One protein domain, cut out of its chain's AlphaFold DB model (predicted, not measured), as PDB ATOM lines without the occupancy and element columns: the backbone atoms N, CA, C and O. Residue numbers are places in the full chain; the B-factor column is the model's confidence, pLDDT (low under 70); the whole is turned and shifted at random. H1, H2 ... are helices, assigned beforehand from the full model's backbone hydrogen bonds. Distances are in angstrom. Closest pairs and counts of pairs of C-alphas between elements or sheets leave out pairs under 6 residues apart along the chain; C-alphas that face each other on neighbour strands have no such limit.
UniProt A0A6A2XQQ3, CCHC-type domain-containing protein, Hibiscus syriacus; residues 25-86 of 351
ATOM      1  N   ALA A  25     155.759 119.243 158.182       82.12
ATOM      2  CA  ALA A  25     156.327 120.106 157.148       82.12
ATOM      3  C   ALA A  25     155.216 120.759 156.307       82.12
ATOM      4  O   ALA A  25     154.103 120.242 156.195       82.12
ATOM      5  N   ASN A  26     155.520 121.905 155.695       81.75
ATOM      6  CA  ASN A  26     154.592 122.629 154.819       81.75
ATOM      7  C   ASN A  26     153.239 122.980 155.495       81.75
ATOM      8  O   ASN A  26     152.180 122.969 154.867       81.75
ATOM      9  N   TYR A  27     153.266 123.296 156.799       86.75
ATOM     10  CA  TYR A  27     152.077 123.641 157.594       86.75
ATOM     11  C   TYR A  27     151.259 124.788 156.987       86.75
ATOM     12  O   TYR A  27     150.035 124.741 157.025       86.75
ATOM     13  N   ALA A  28     151.907 125.792 156.387       87.94
ATOM     14  CA  ALA A  28     151.217 126.912 155.746       87.94
ATOM     15  C   ALA A  28     150.285 126.454 154.609       87.94
ATOM     16  O   ALA A  28     149.148 126.917 154.532       87.94
ATOM     17  N   TYR A  29     150.724 125.496 153.783       85.75
ATOM     18  CA  TYR A  29     149.889 124.896 152.741       85.75
ATOM     19  C   TYR A  29     148.663 124.207 153.347       85.75
ATOM     20  O   TYR A  29     147.537 124.491 152.950       85.75
ATOM     21  N   TRP A  30     148.871 123.352 154.352       86.88
ATOM     22  CA  TRP A  30     147.793 122.607 155.009       86.88
ATOM     23  C   TRP A  30     146.820 123.500 155.774       86.88
ATOM     24  O   TRP A  30     145.612 123.287 155.705       86.88
ATOM     25  N   LYS A  31     147.323 124.539 156.444       88.50
ATOM     26  CA  LYS A  31     146.511 125.563 157.100       88.50
ATOM     27  C   LYS A  31     145.637 126.288 156.081       88.50
ATOM     28  O   LYS A  31     144.433 126.355 156.280       88.50
ATOM     29  N   ASN A  32     146.216 126.783 154.987       87.44
ATOM     30  CA  ASN A  32     145.456 127.480 153.947       87.44
ATOM     31  C   ASN A  32     144.432 126.550 153.279       87.44
ATOM     32  O   ASN A  32     143.290 126.945 153.087       87.44
ATOM     33  N   ARG A  33     144.804 125.294 153.002       84.06
ATOM     34  CA  ARG A  33     143.907 124.252 152.477       84.06
ATOM     35  C   ARG A  33     142.722 123.993 153.417       84.06
ATOM     36  O   ARG A  33     141.589 123.947 152.953       84.06
ATOM     37  N   MET A  34     142.975 123.856 154.721       84.94
ATOM     38  CA  MET A  34     141.940 123.619 155.732       84.94
ATOM     39  C   MET A  34     141.061 124.854 155.965       84.94
ATOM     40  O   MET A  34     139.853 124.712 156.131       84.94
ATOM     41  N   MET A  35     141.635 126.064 155.940       83.88
ATOM     42  CA  MET A  35     140.857 127.308 156.001       83.88
ATOM     43  C   MET A  35     139.938 127.439 154.785       83.88
ATOM     44  O   MET A  35     138.760 127.709 154.964       83.88
ATOM     45  N   LEU A  36     140.428 127.135 153.579       81.12
ATOM     46  CA  LEU A  36     139.614 127.151 152.361       81.12
ATOM     47  C   LEU A  36     138.465 126.124 152.416       81.12
ATOM     48  O   LEU A  36     137.346 126.416 152.001       81.12
ATOM     49  N   TRP A  37     138.717 124.923 152.954       77.94
ATOM     50  CA  TRP A  37     137.662 123.934 153.216       77.94
ATOM     51  C   TRP A  37     136.642 124.437 154.242       77.94
ATOM     52  O   TRP A  37     135.443 124.356 153.991       77.94
ATOM     53  N   SER A  38     137.106 125.036 155.340       84.12
ATOM     54  CA  SER A  38     136.240 125.601 156.385       84.12
ATOM     55  C   SER A  38     135.390 126.767 155.864       84.12
ATOM     56  O   SER A  38     134.216 126.894 156.212       84.12
ATOM     57  N   GLU A  39     135.946 127.616 154.996       82.62
ATOM     58  CA  GLU A  39     135.212 128.676 154.295       82.62
ATOM     59  C   GLU A  39     134.147 128.093 153.361       82.62
ATOM     60  O   GLU A  39     133.018 128.585 153.332       82.62
ATOM     61  N   GLY A  40     134.475 127.014 152.640       81.75
ATOM     62  CA  GLY A  40     133.526 126.257 151.826       81.75
ATOM     63  C   GLY A  40     132.350 125.724 152.647       81.75
ATOM     64  O   GLY A  40     131.195 125.976 152.302       81.75
ATOM     65  N   GLU A  41     132.625 125.063 153.772       82.69
ATOM     66  CA  GLU A  41     131.604 124.565 154.706       82.69
ATOM     67  C   GLU A  41     130.754 125.702 155.292       82.69
ATOM     68  O   GLU A  41     129.522 125.629 155.309       82.69
ATOM     69  N   THR A  42     131.394 126.803 155.694       84.62
ATOM     70  CA  THR A  42     130.712 127.996 156.214       84.62
ATOM     71  C   THR A  42     129.781 128.598 155.162       84.62
ATOM     72  O   THR A  42     128.634 128.945 155.459       84.62
ATOM     73  N   ARG A  43     130.235 128.686 153.906       89.62
ATOM     74  CA  ARG A  43     129.423 129.165 152.784       89.62
ATOM     75  C   ARG A  43     128.221 128.254 152.539       89.62
ATOM     76  O   ARG A  43     127.123 128.766 152.330       89.62
ATOM     77  N   MET A  44     128.393 126.933 152.608       86.06
ATOM     78  CA  MET A  44     127.285 125.978 152.471       86.06
ATOM     79  C   MET A  44     126.248 126.139 153.585       86.06
ATOM     80  O   MET A  44     125.052 126.185 153.299       86.06
ATOM     81  N   PHE A  45     126.682 126.317 154.835       87.69
ATOM     82  CA  PHE A  45     125.776 126.575 155.958       87.69
ATOM     83  C   PHE A  45     124.967 127.869 155.770       87.69
ATOM     84  O   PHE A  45     123.753 127.894 155.998       87.69
ATOM     85  N   GLN A  46     125.618 128.942 155.306       91.19
ATOM     86  CA  GLN A  46     124.948 130.212 155.014       91.19
ATOM     87  C   GLN A  46     123.924 130.077 153.881       91.19
ATOM     88  O   GLN A  46     122.820 130.607 153.989       91.19
ATOM     89  N   LEU A  47     124.267 129.367 152.802       92.94
ATOM     90  CA  LEU A  47     123.351 129.120 151.686       92.94
ATOM     91  C   LEU A  47     122.157 128.266 152.117       92.94
ATOM     92  O   LEU A  47     121.023 128.618 151.803       92.94
ATOM     93  N   ASN A  48     122.395 127.204 152.890       94.00
ATOM     94  CA  ASN A  48     121.336 126.372 153.452       94.00
ATOM     95  C   ASN A  48     120.389 127.204 154.330       94.00
ATOM     96  O   ASN A  48     119.179 127.144 154.147       94.00
ATOM     97  N   SER A  49     120.927 128.051 155.211       95.25
ATOM     98  CA  SER A  49     120.124 128.936 156.069       95.25
ATOM     99  C   SER A  49     119.275 129.924 155.260       95.25
ATOM    100  O   SER A  49     118.094 130.114 155.549       95.25
ATOM    101  N   LYS A  50     119.850 130.524 154.207       96.25
ATOM    102  CA  LYS A  50     119.121 131.414 153.286       96.25
ATOM    103  C   LYS A  50     118.007 130.675 152.544       96.25
ATOM    104  O   LYS A  50     116.901 131.195 152.445       96.25
ATOM    105  N   ALA A  51     118.280 129.467 152.053       97.06
ATOM    106  CA  ALA A  51     117.295 128.654 151.350       97.06
ATOM    107  C   ALA A  51     116.137 128.235 152.270       97.06
ATOM    108  O   ALA A  51     114.983 128.383 151.881       97.06
ATOM    109  N   ILE A  52     116.425 127.808 153.506       96.56
ATOM    110  CA  ILE A  52     115.397 127.510 154.520       96.56
ATOM    111  C   ILE A  52     114.495 128.723 154.735       96.56
ATOM    112  O   ILE A  52     113.275 128.592 154.704       96.56
ATOM    113  N   HIS A  53     115.085 129.906 154.923       96.69
ATOM    114  CA  HIS A  53     114.323 131.130 155.147       96.69
ATOM    115  C   HIS A  53     113.382 131.446 153.976       96.69
ATOM    116  O   HIS A  53     112.197 131.676 154.200       96.69
ATOM    117  N   ILE A  54     113.887 131.392 152.738       97.31
ATOM    118  CA  ILE A  54     113.079 131.619 151.531       97.31
ATOM    119  C   ILE A  54     111.922 130.620 151.457       97.31
ATOM    120  O   ILE A  54     110.785 131.026 151.220       97.31
ATOM    121  N   ILE A  55     112.195 129.331 151.689       96.19
ATOM    122  CA  ILE A  55     111.161 128.295 151.660       96.19
ATOM    123  C   ILE A  55     110.111 128.580 152.736       96.19
ATOM    124  O   ILE A  55     108.931 128.651 152.422       96.19
ATOM    125  N   PHE A  56     110.511 128.812 153.987       95.75
ATOM    126  CA  PHE A  56     109.571 129.068 155.080       95.75
ATOM    127  C   PHE A  56     108.713 130.314 154.860       95.75
ATOM    128  O   PHE A  56     107.532 130.284 155.189       95.75
ATOM    129  N   CYS A  57     109.255 131.374 154.257       95.88
ATOM    130  CA  CYS A  57     108.471 132.551 153.882       95.88
ATOM    131  C   CYS A  57     107.430 132.271 152.786       95.88
ATOM    132  O   CYS A  57     106.453 133.009 152.684       95.88
ATOM    133  N   ALA A  58     107.629 131.236 151.969       95.44
ATOM    134  CA  ALA A  58     106.711 130.856 150.901       95.44
ATOM    135  C   ALA A  58     105.623 129.860 151.348       95.44
ATOM    136  O   ALA A  58     104.658 129.648 150.613       95.44
ATOM    137  N   LEU A  59     105.761 129.231 152.519       95.94
ATOM    138  CA  LEU A  59     104.835 128.195 152.979       95.94
ATOM    139  C   LEU A  59     103.652 128.772 153.760       95.94
ATOM    140  O   LEU A  59     103.802 129.628 154.629       95.94
ATOM    141  N   GLY A  60     102.464 128.227 153.490       95.38
ATOM    142  CA  GLY A  60     101.293 128.429 154.342       95.38
ATOM    143  C   GLY A  60     101.433 127.711 155.697       95.38
ATOM    144  O   GLY A  60     102.290 126.834 155.840       95.38
ATOM    145  N   PRO A  61     100.576 128.027 156.686       94.56
ATOM    146  CA  PRO A  61     100.687 127.504 158.052       94.56
ATOM    147  C   PRO A  61     100.720 125.971 158.147       94.56
ATOM    148  O   PRO A  61     101.513 125.419 158.910       94.56
ATOM    149  N   ASP A  62      99.904 125.283 157.345       93.50
ATOM    150  CA  ASP A  62      99.795 123.819 157.367       93.50
ATOM    151  C   ASP A  62     101.062 123.136 156.831       93.50
ATOM    152  O   ASP A  62     101.597 122.204 157.439       93.50
ATOM    153  N   GLU A  63     101.579 123.632 155.704       93.94
ATOM    154  CA  GLU A  63     102.807 123.118 155.097       93.94
ATOM    155  C   GLU A  63     104.021 123.448 155.969       93.94
ATOM    156  O   GLU A  63     104.856 122.575 156.210       93.94
ATOM    157  N   TYR A  64     104.073 124.662 156.529       95.19
ATOM    158  CA  TYR A  64     105.103 125.063 157.485       95.19
ATOM    159  C   TYR A  64     105.124 124.140 158.707       95.19
ATOM    160  O   TYR A  64     106.181 123.617 159.060       95.19
ATOM    161  N   GLY A  65     103.968 123.867 159.322       94.12
ATOM    162  CA  GLY A  65     103.870 122.959 160.467       94.12
ATOM    163  C   GLY A  65     104.459 121.578 160.170       94.12
ATOM    164  O   GLY A  65     105.180 121.016 160.997       94.12
ATOM    165  N   ARG A  66     104.249 121.064 158.952       93.81
ATOM    166  CA  ARG A  66     104.765 119.761 158.515       93.81
ATOM    167  C   ARG A  66     106.289 119.726 158.359       93.81
ATOM    168  O   ARG A  66     106.896 118.692 158.663       93.81
ATOM    169  N   VAL A  67     106.905 120.800 157.866       95.75
ATOM    170  CA  VAL A  67     108.346 120.841 157.538       95.75
ATOM    171  C   VAL A  67     109.204 121.595 158.554       95.75
ATOM    172  O   VAL A  67     110.425 121.517 158.485       95.75
ATOM    173  N   SER A  68     108.590 122.263 159.531       94.25
ATOM    174  CA  SER A  68     109.283 123.004 160.591       94.25
ATOM    175  C   SER A  68     110.374 122.235 161.363       94.25
ATOM    176  O   SER A  68     111.357 122.881 161.723       94.25
ATOM    177  N   PRO A  69     110.298 120.904 161.610       94.81
ATOM    178  CA  PRO A  69     111.383 120.199 162.298       94.81
ATOM    179  C   PRO A  69     112.602 119.896 161.407       94.81
ATOM    180  O   PRO A  69     113.606 119.405 161.919       94.81
ATOM    181  N   CYS A  70     112.528 120.134 160.095       94.12
ATOM    182  CA  CYS A  70     113.614 119.829 159.166       94.12
ATOM    183  C   CYS A  70     114.756 120.851 159.287       94.12
ATOM    184  O   CYS A  70     114.531 122.050 159.452       94.12
ATOM    185  N   THR A  71     115.999 120.375 159.185       92.75
ATOM    186  CA  THR A  71     117.204 121.178 159.492       92.75
ATOM    187  C   THR A  71     117.949 121.670 158.257       92.75
ATOM    188  O   THR A  71     118.770 122.589 158.335       92.75
ATOM    189  N   THR A  72     117.668 121.078 157.097       94.56
ATOM    190  CA  THR A  72     118.278 121.461 155.822       94.56
ATOM    191  C   THR A  72     117.212 121.844 154.806       94.56
ATOM    192  O   THR A  72     116.123 121.275 154.785       94.56
ATOM    193  N   ALA A  73     117.534 122.794 153.925       95.81
ATOM    194  CA  ALA A  73     116.655 123.189 152.827       95.81
ATOM    195  C   ALA A  73     116.309 121.997 151.925       95.81
ATOM    196  O   ALA A  73     115.182 121.889 151.449       95.81
ATOM    197  N   LYS A  74     117.268 121.080 151.740       95.00
ATOM    198  CA  LYS A  74     117.066 119.838 150.995       95.00
ATOM    199  C   LYS A  74     116.036 118.937 151.671       95.00
ATOM    200  O   LYS A  74     115.095 118.521 151.022       95.00
ATOM    201  N   GLU A  75     116.171 118.691 152.972       95.31
ATOM    202  CA  GLU A  75     115.215 117.867 153.722       95.31
ATOM    203  C   GLU A  75     113.796 118.458 153.686       95.31
ATOM    204  O   GLU A  75     112.825 117.725 153.503       95.31
ATOM    205  N   ILE A  76     113.677 119.787 153.802       96.38
ATOM    206  CA  ILE A  76     112.394 120.484 153.646       96.38
ATOM    207  C   ILE A  76     111.817 120.223 152.251       96.38
ATOM    208  O   ILE A  76     110.655 119.834 152.134       96.38
ATOM    209  N   TRP A  77     112.617 120.428 151.202       95.69
ATOM    210  CA  TRP A  77     112.176 120.257 149.822       95.69
ATOM    211  C   TRP A  77     111.798 118.809 149.503       95.69
ATOM    212  O   TRP A  77     110.720 118.573 148.968       95.69
ATOM    213  N   ASP A  78     112.620 117.842 149.907       93.31
ATOM    214  CA  ASP A  78     112.363 116.414 149.720       93.31
ATOM    215  C   ASP A  78     111.043 116.010 150.405       93.31
ATOM    216  O   ASP A  78     110.229 115.279 149.839       93.31
ATOM    217  N   LYS A  79     110.772 116.537 151.609       93.38
ATOM    218  CA  LYS A  79     109.519 116.275 152.330       93.38
ATOM    219  C   LYS A  79     108.309 116.889 151.626       93.38
ATOM    220  O   LYS A  79     107.287 116.213 151.507       93.38
ATOM    221  N   LEU A  80     108.423 118.128 151.139       93.19
ATOM    222  CA  LEU A  80     107.374 118.778 150.341       93.19
ATOM    223  C   LEU A  80     107.102 117.990 149.057       93.19
ATOM    224  O   LEU A  80     105.947 117.698 148.739       93.19
ATOM    225  N   GLN A  81     108.161 117.580 148.364       90.31
ATOM    226  CA  GLN A  81     108.067 116.795 147.144       90.31
ATOM    227  C   GLN A  81     107.328 115.479 147.393       90.31
ATOM    228  O   GLN A  81     106.366 115.173 146.693       90.31
ATOM    229  N   VAL A  82     107.696 114.735 148.438       89.50
ATOM    230  CA  VAL A  82     107.008 113.488 148.801       89.50
ATOM    231  C   VAL A  82     105.537 113.731 149.149       89.50
ATOM    232  O   VAL A  82     104.689 112.912 148.797       89.50
ATOM    233  N   THR A  83     105.202 114.839 149.815       86.94
ATOM    234  CA  THR A  83     103.811 115.122 150.206       86.94
ATOM    235  C   THR A  83     102.912 115.503 149.036       86.94
ATOM    236  O   THR A  83     101.737 115.141 149.049       86.94
ATOM    237  N   HIS A  84     103.451 116.186 148.022       85.31
ATOM    238  CA  HIS A  84     102.659 116.697 146.896       85.31
ATOM    239  C   HIS A  84     102.744 115.812 145.647       85.31
ATOM    240  O   HIS A  84     101.760 115.677 144.924       85.31
ATOM    241  N   GLU A  85     103.877 115.155 145.405       83.94
ATOM    242  CA  GLU A  85     104.084 114.274 144.247       83.94
ATOM    243  C   GLU A  85     103.989 112.775 144.588       83.94
ATOM    244  O   GLU A  85     103.884 111.936 143.686       83.94
ATOM    245  N   GLY A  86     104.029 112.420 145.876       80.94
ATOM    246  CA  GLY A  86     104.170 111.042 146.353       80.94
ATOM    247  C   GLY A  86     105.626 110.556 146.372       80.94
ATOM    248  O   GLY A  86     106.522 111.184 145.810       80.94
TER     249      GLY A  86
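This is residues 25 to 86 of the 351 residues of the protein "CCHC-type domain-containing protein" of Hibiscus syriacus (UniProt A0A6A2XQQ3). One long helix, H1, makes the length of the model, and past its last residues the backbone folds back through the short H2 and then runs into H3, so that H2, H3 and the last turns of H1 form a small head. Residues 25 to 44 stick out from that head as a bare arm. The printed part has 62 residues with three named helices, H1, H2 and H3, and no named strand; its class is all helix. It is extended, with a radius of gyration of the C-alphas of 17.2 A and spans of 56 by 22 by 15 A.

H1, residues 27 to 58, begins at C-alpha 27 (152.077, 123.641, 157.594) and is 46.4 A long. H2 is residues 61 to 67. H3, residues 73 to 85, is 17.6 A long and ends at C-alpha 85 (104.084, 114.274, 144.247).

H1, with residues 48 to 55 alone, touches residues 73 to 76 of H3; the closest C-alphas, of Ile 52 and Ala 73, are 4.8 A apart. They run the same way at a steep tilt of 38 degrees. H2 touches H3 through residues 76 to 80 of H3 alone, closest at the C-alphas of Val 67 and Ile 76, 5.6 A. H1 and H2 are close but not clearly touching, the closest C-alphas, of Phe 56 and Tyr 64, being 6.5 A apart. In H1, H2 and H3 every O i to N i+4 pair is within hydrogen-bond range.

The C-alphas farthest apart, of Ala 25 and Asp 62, are 56.7 A apart. The printed part has no cut, both links are tight, and no printed residue is under 70 in pLDDT.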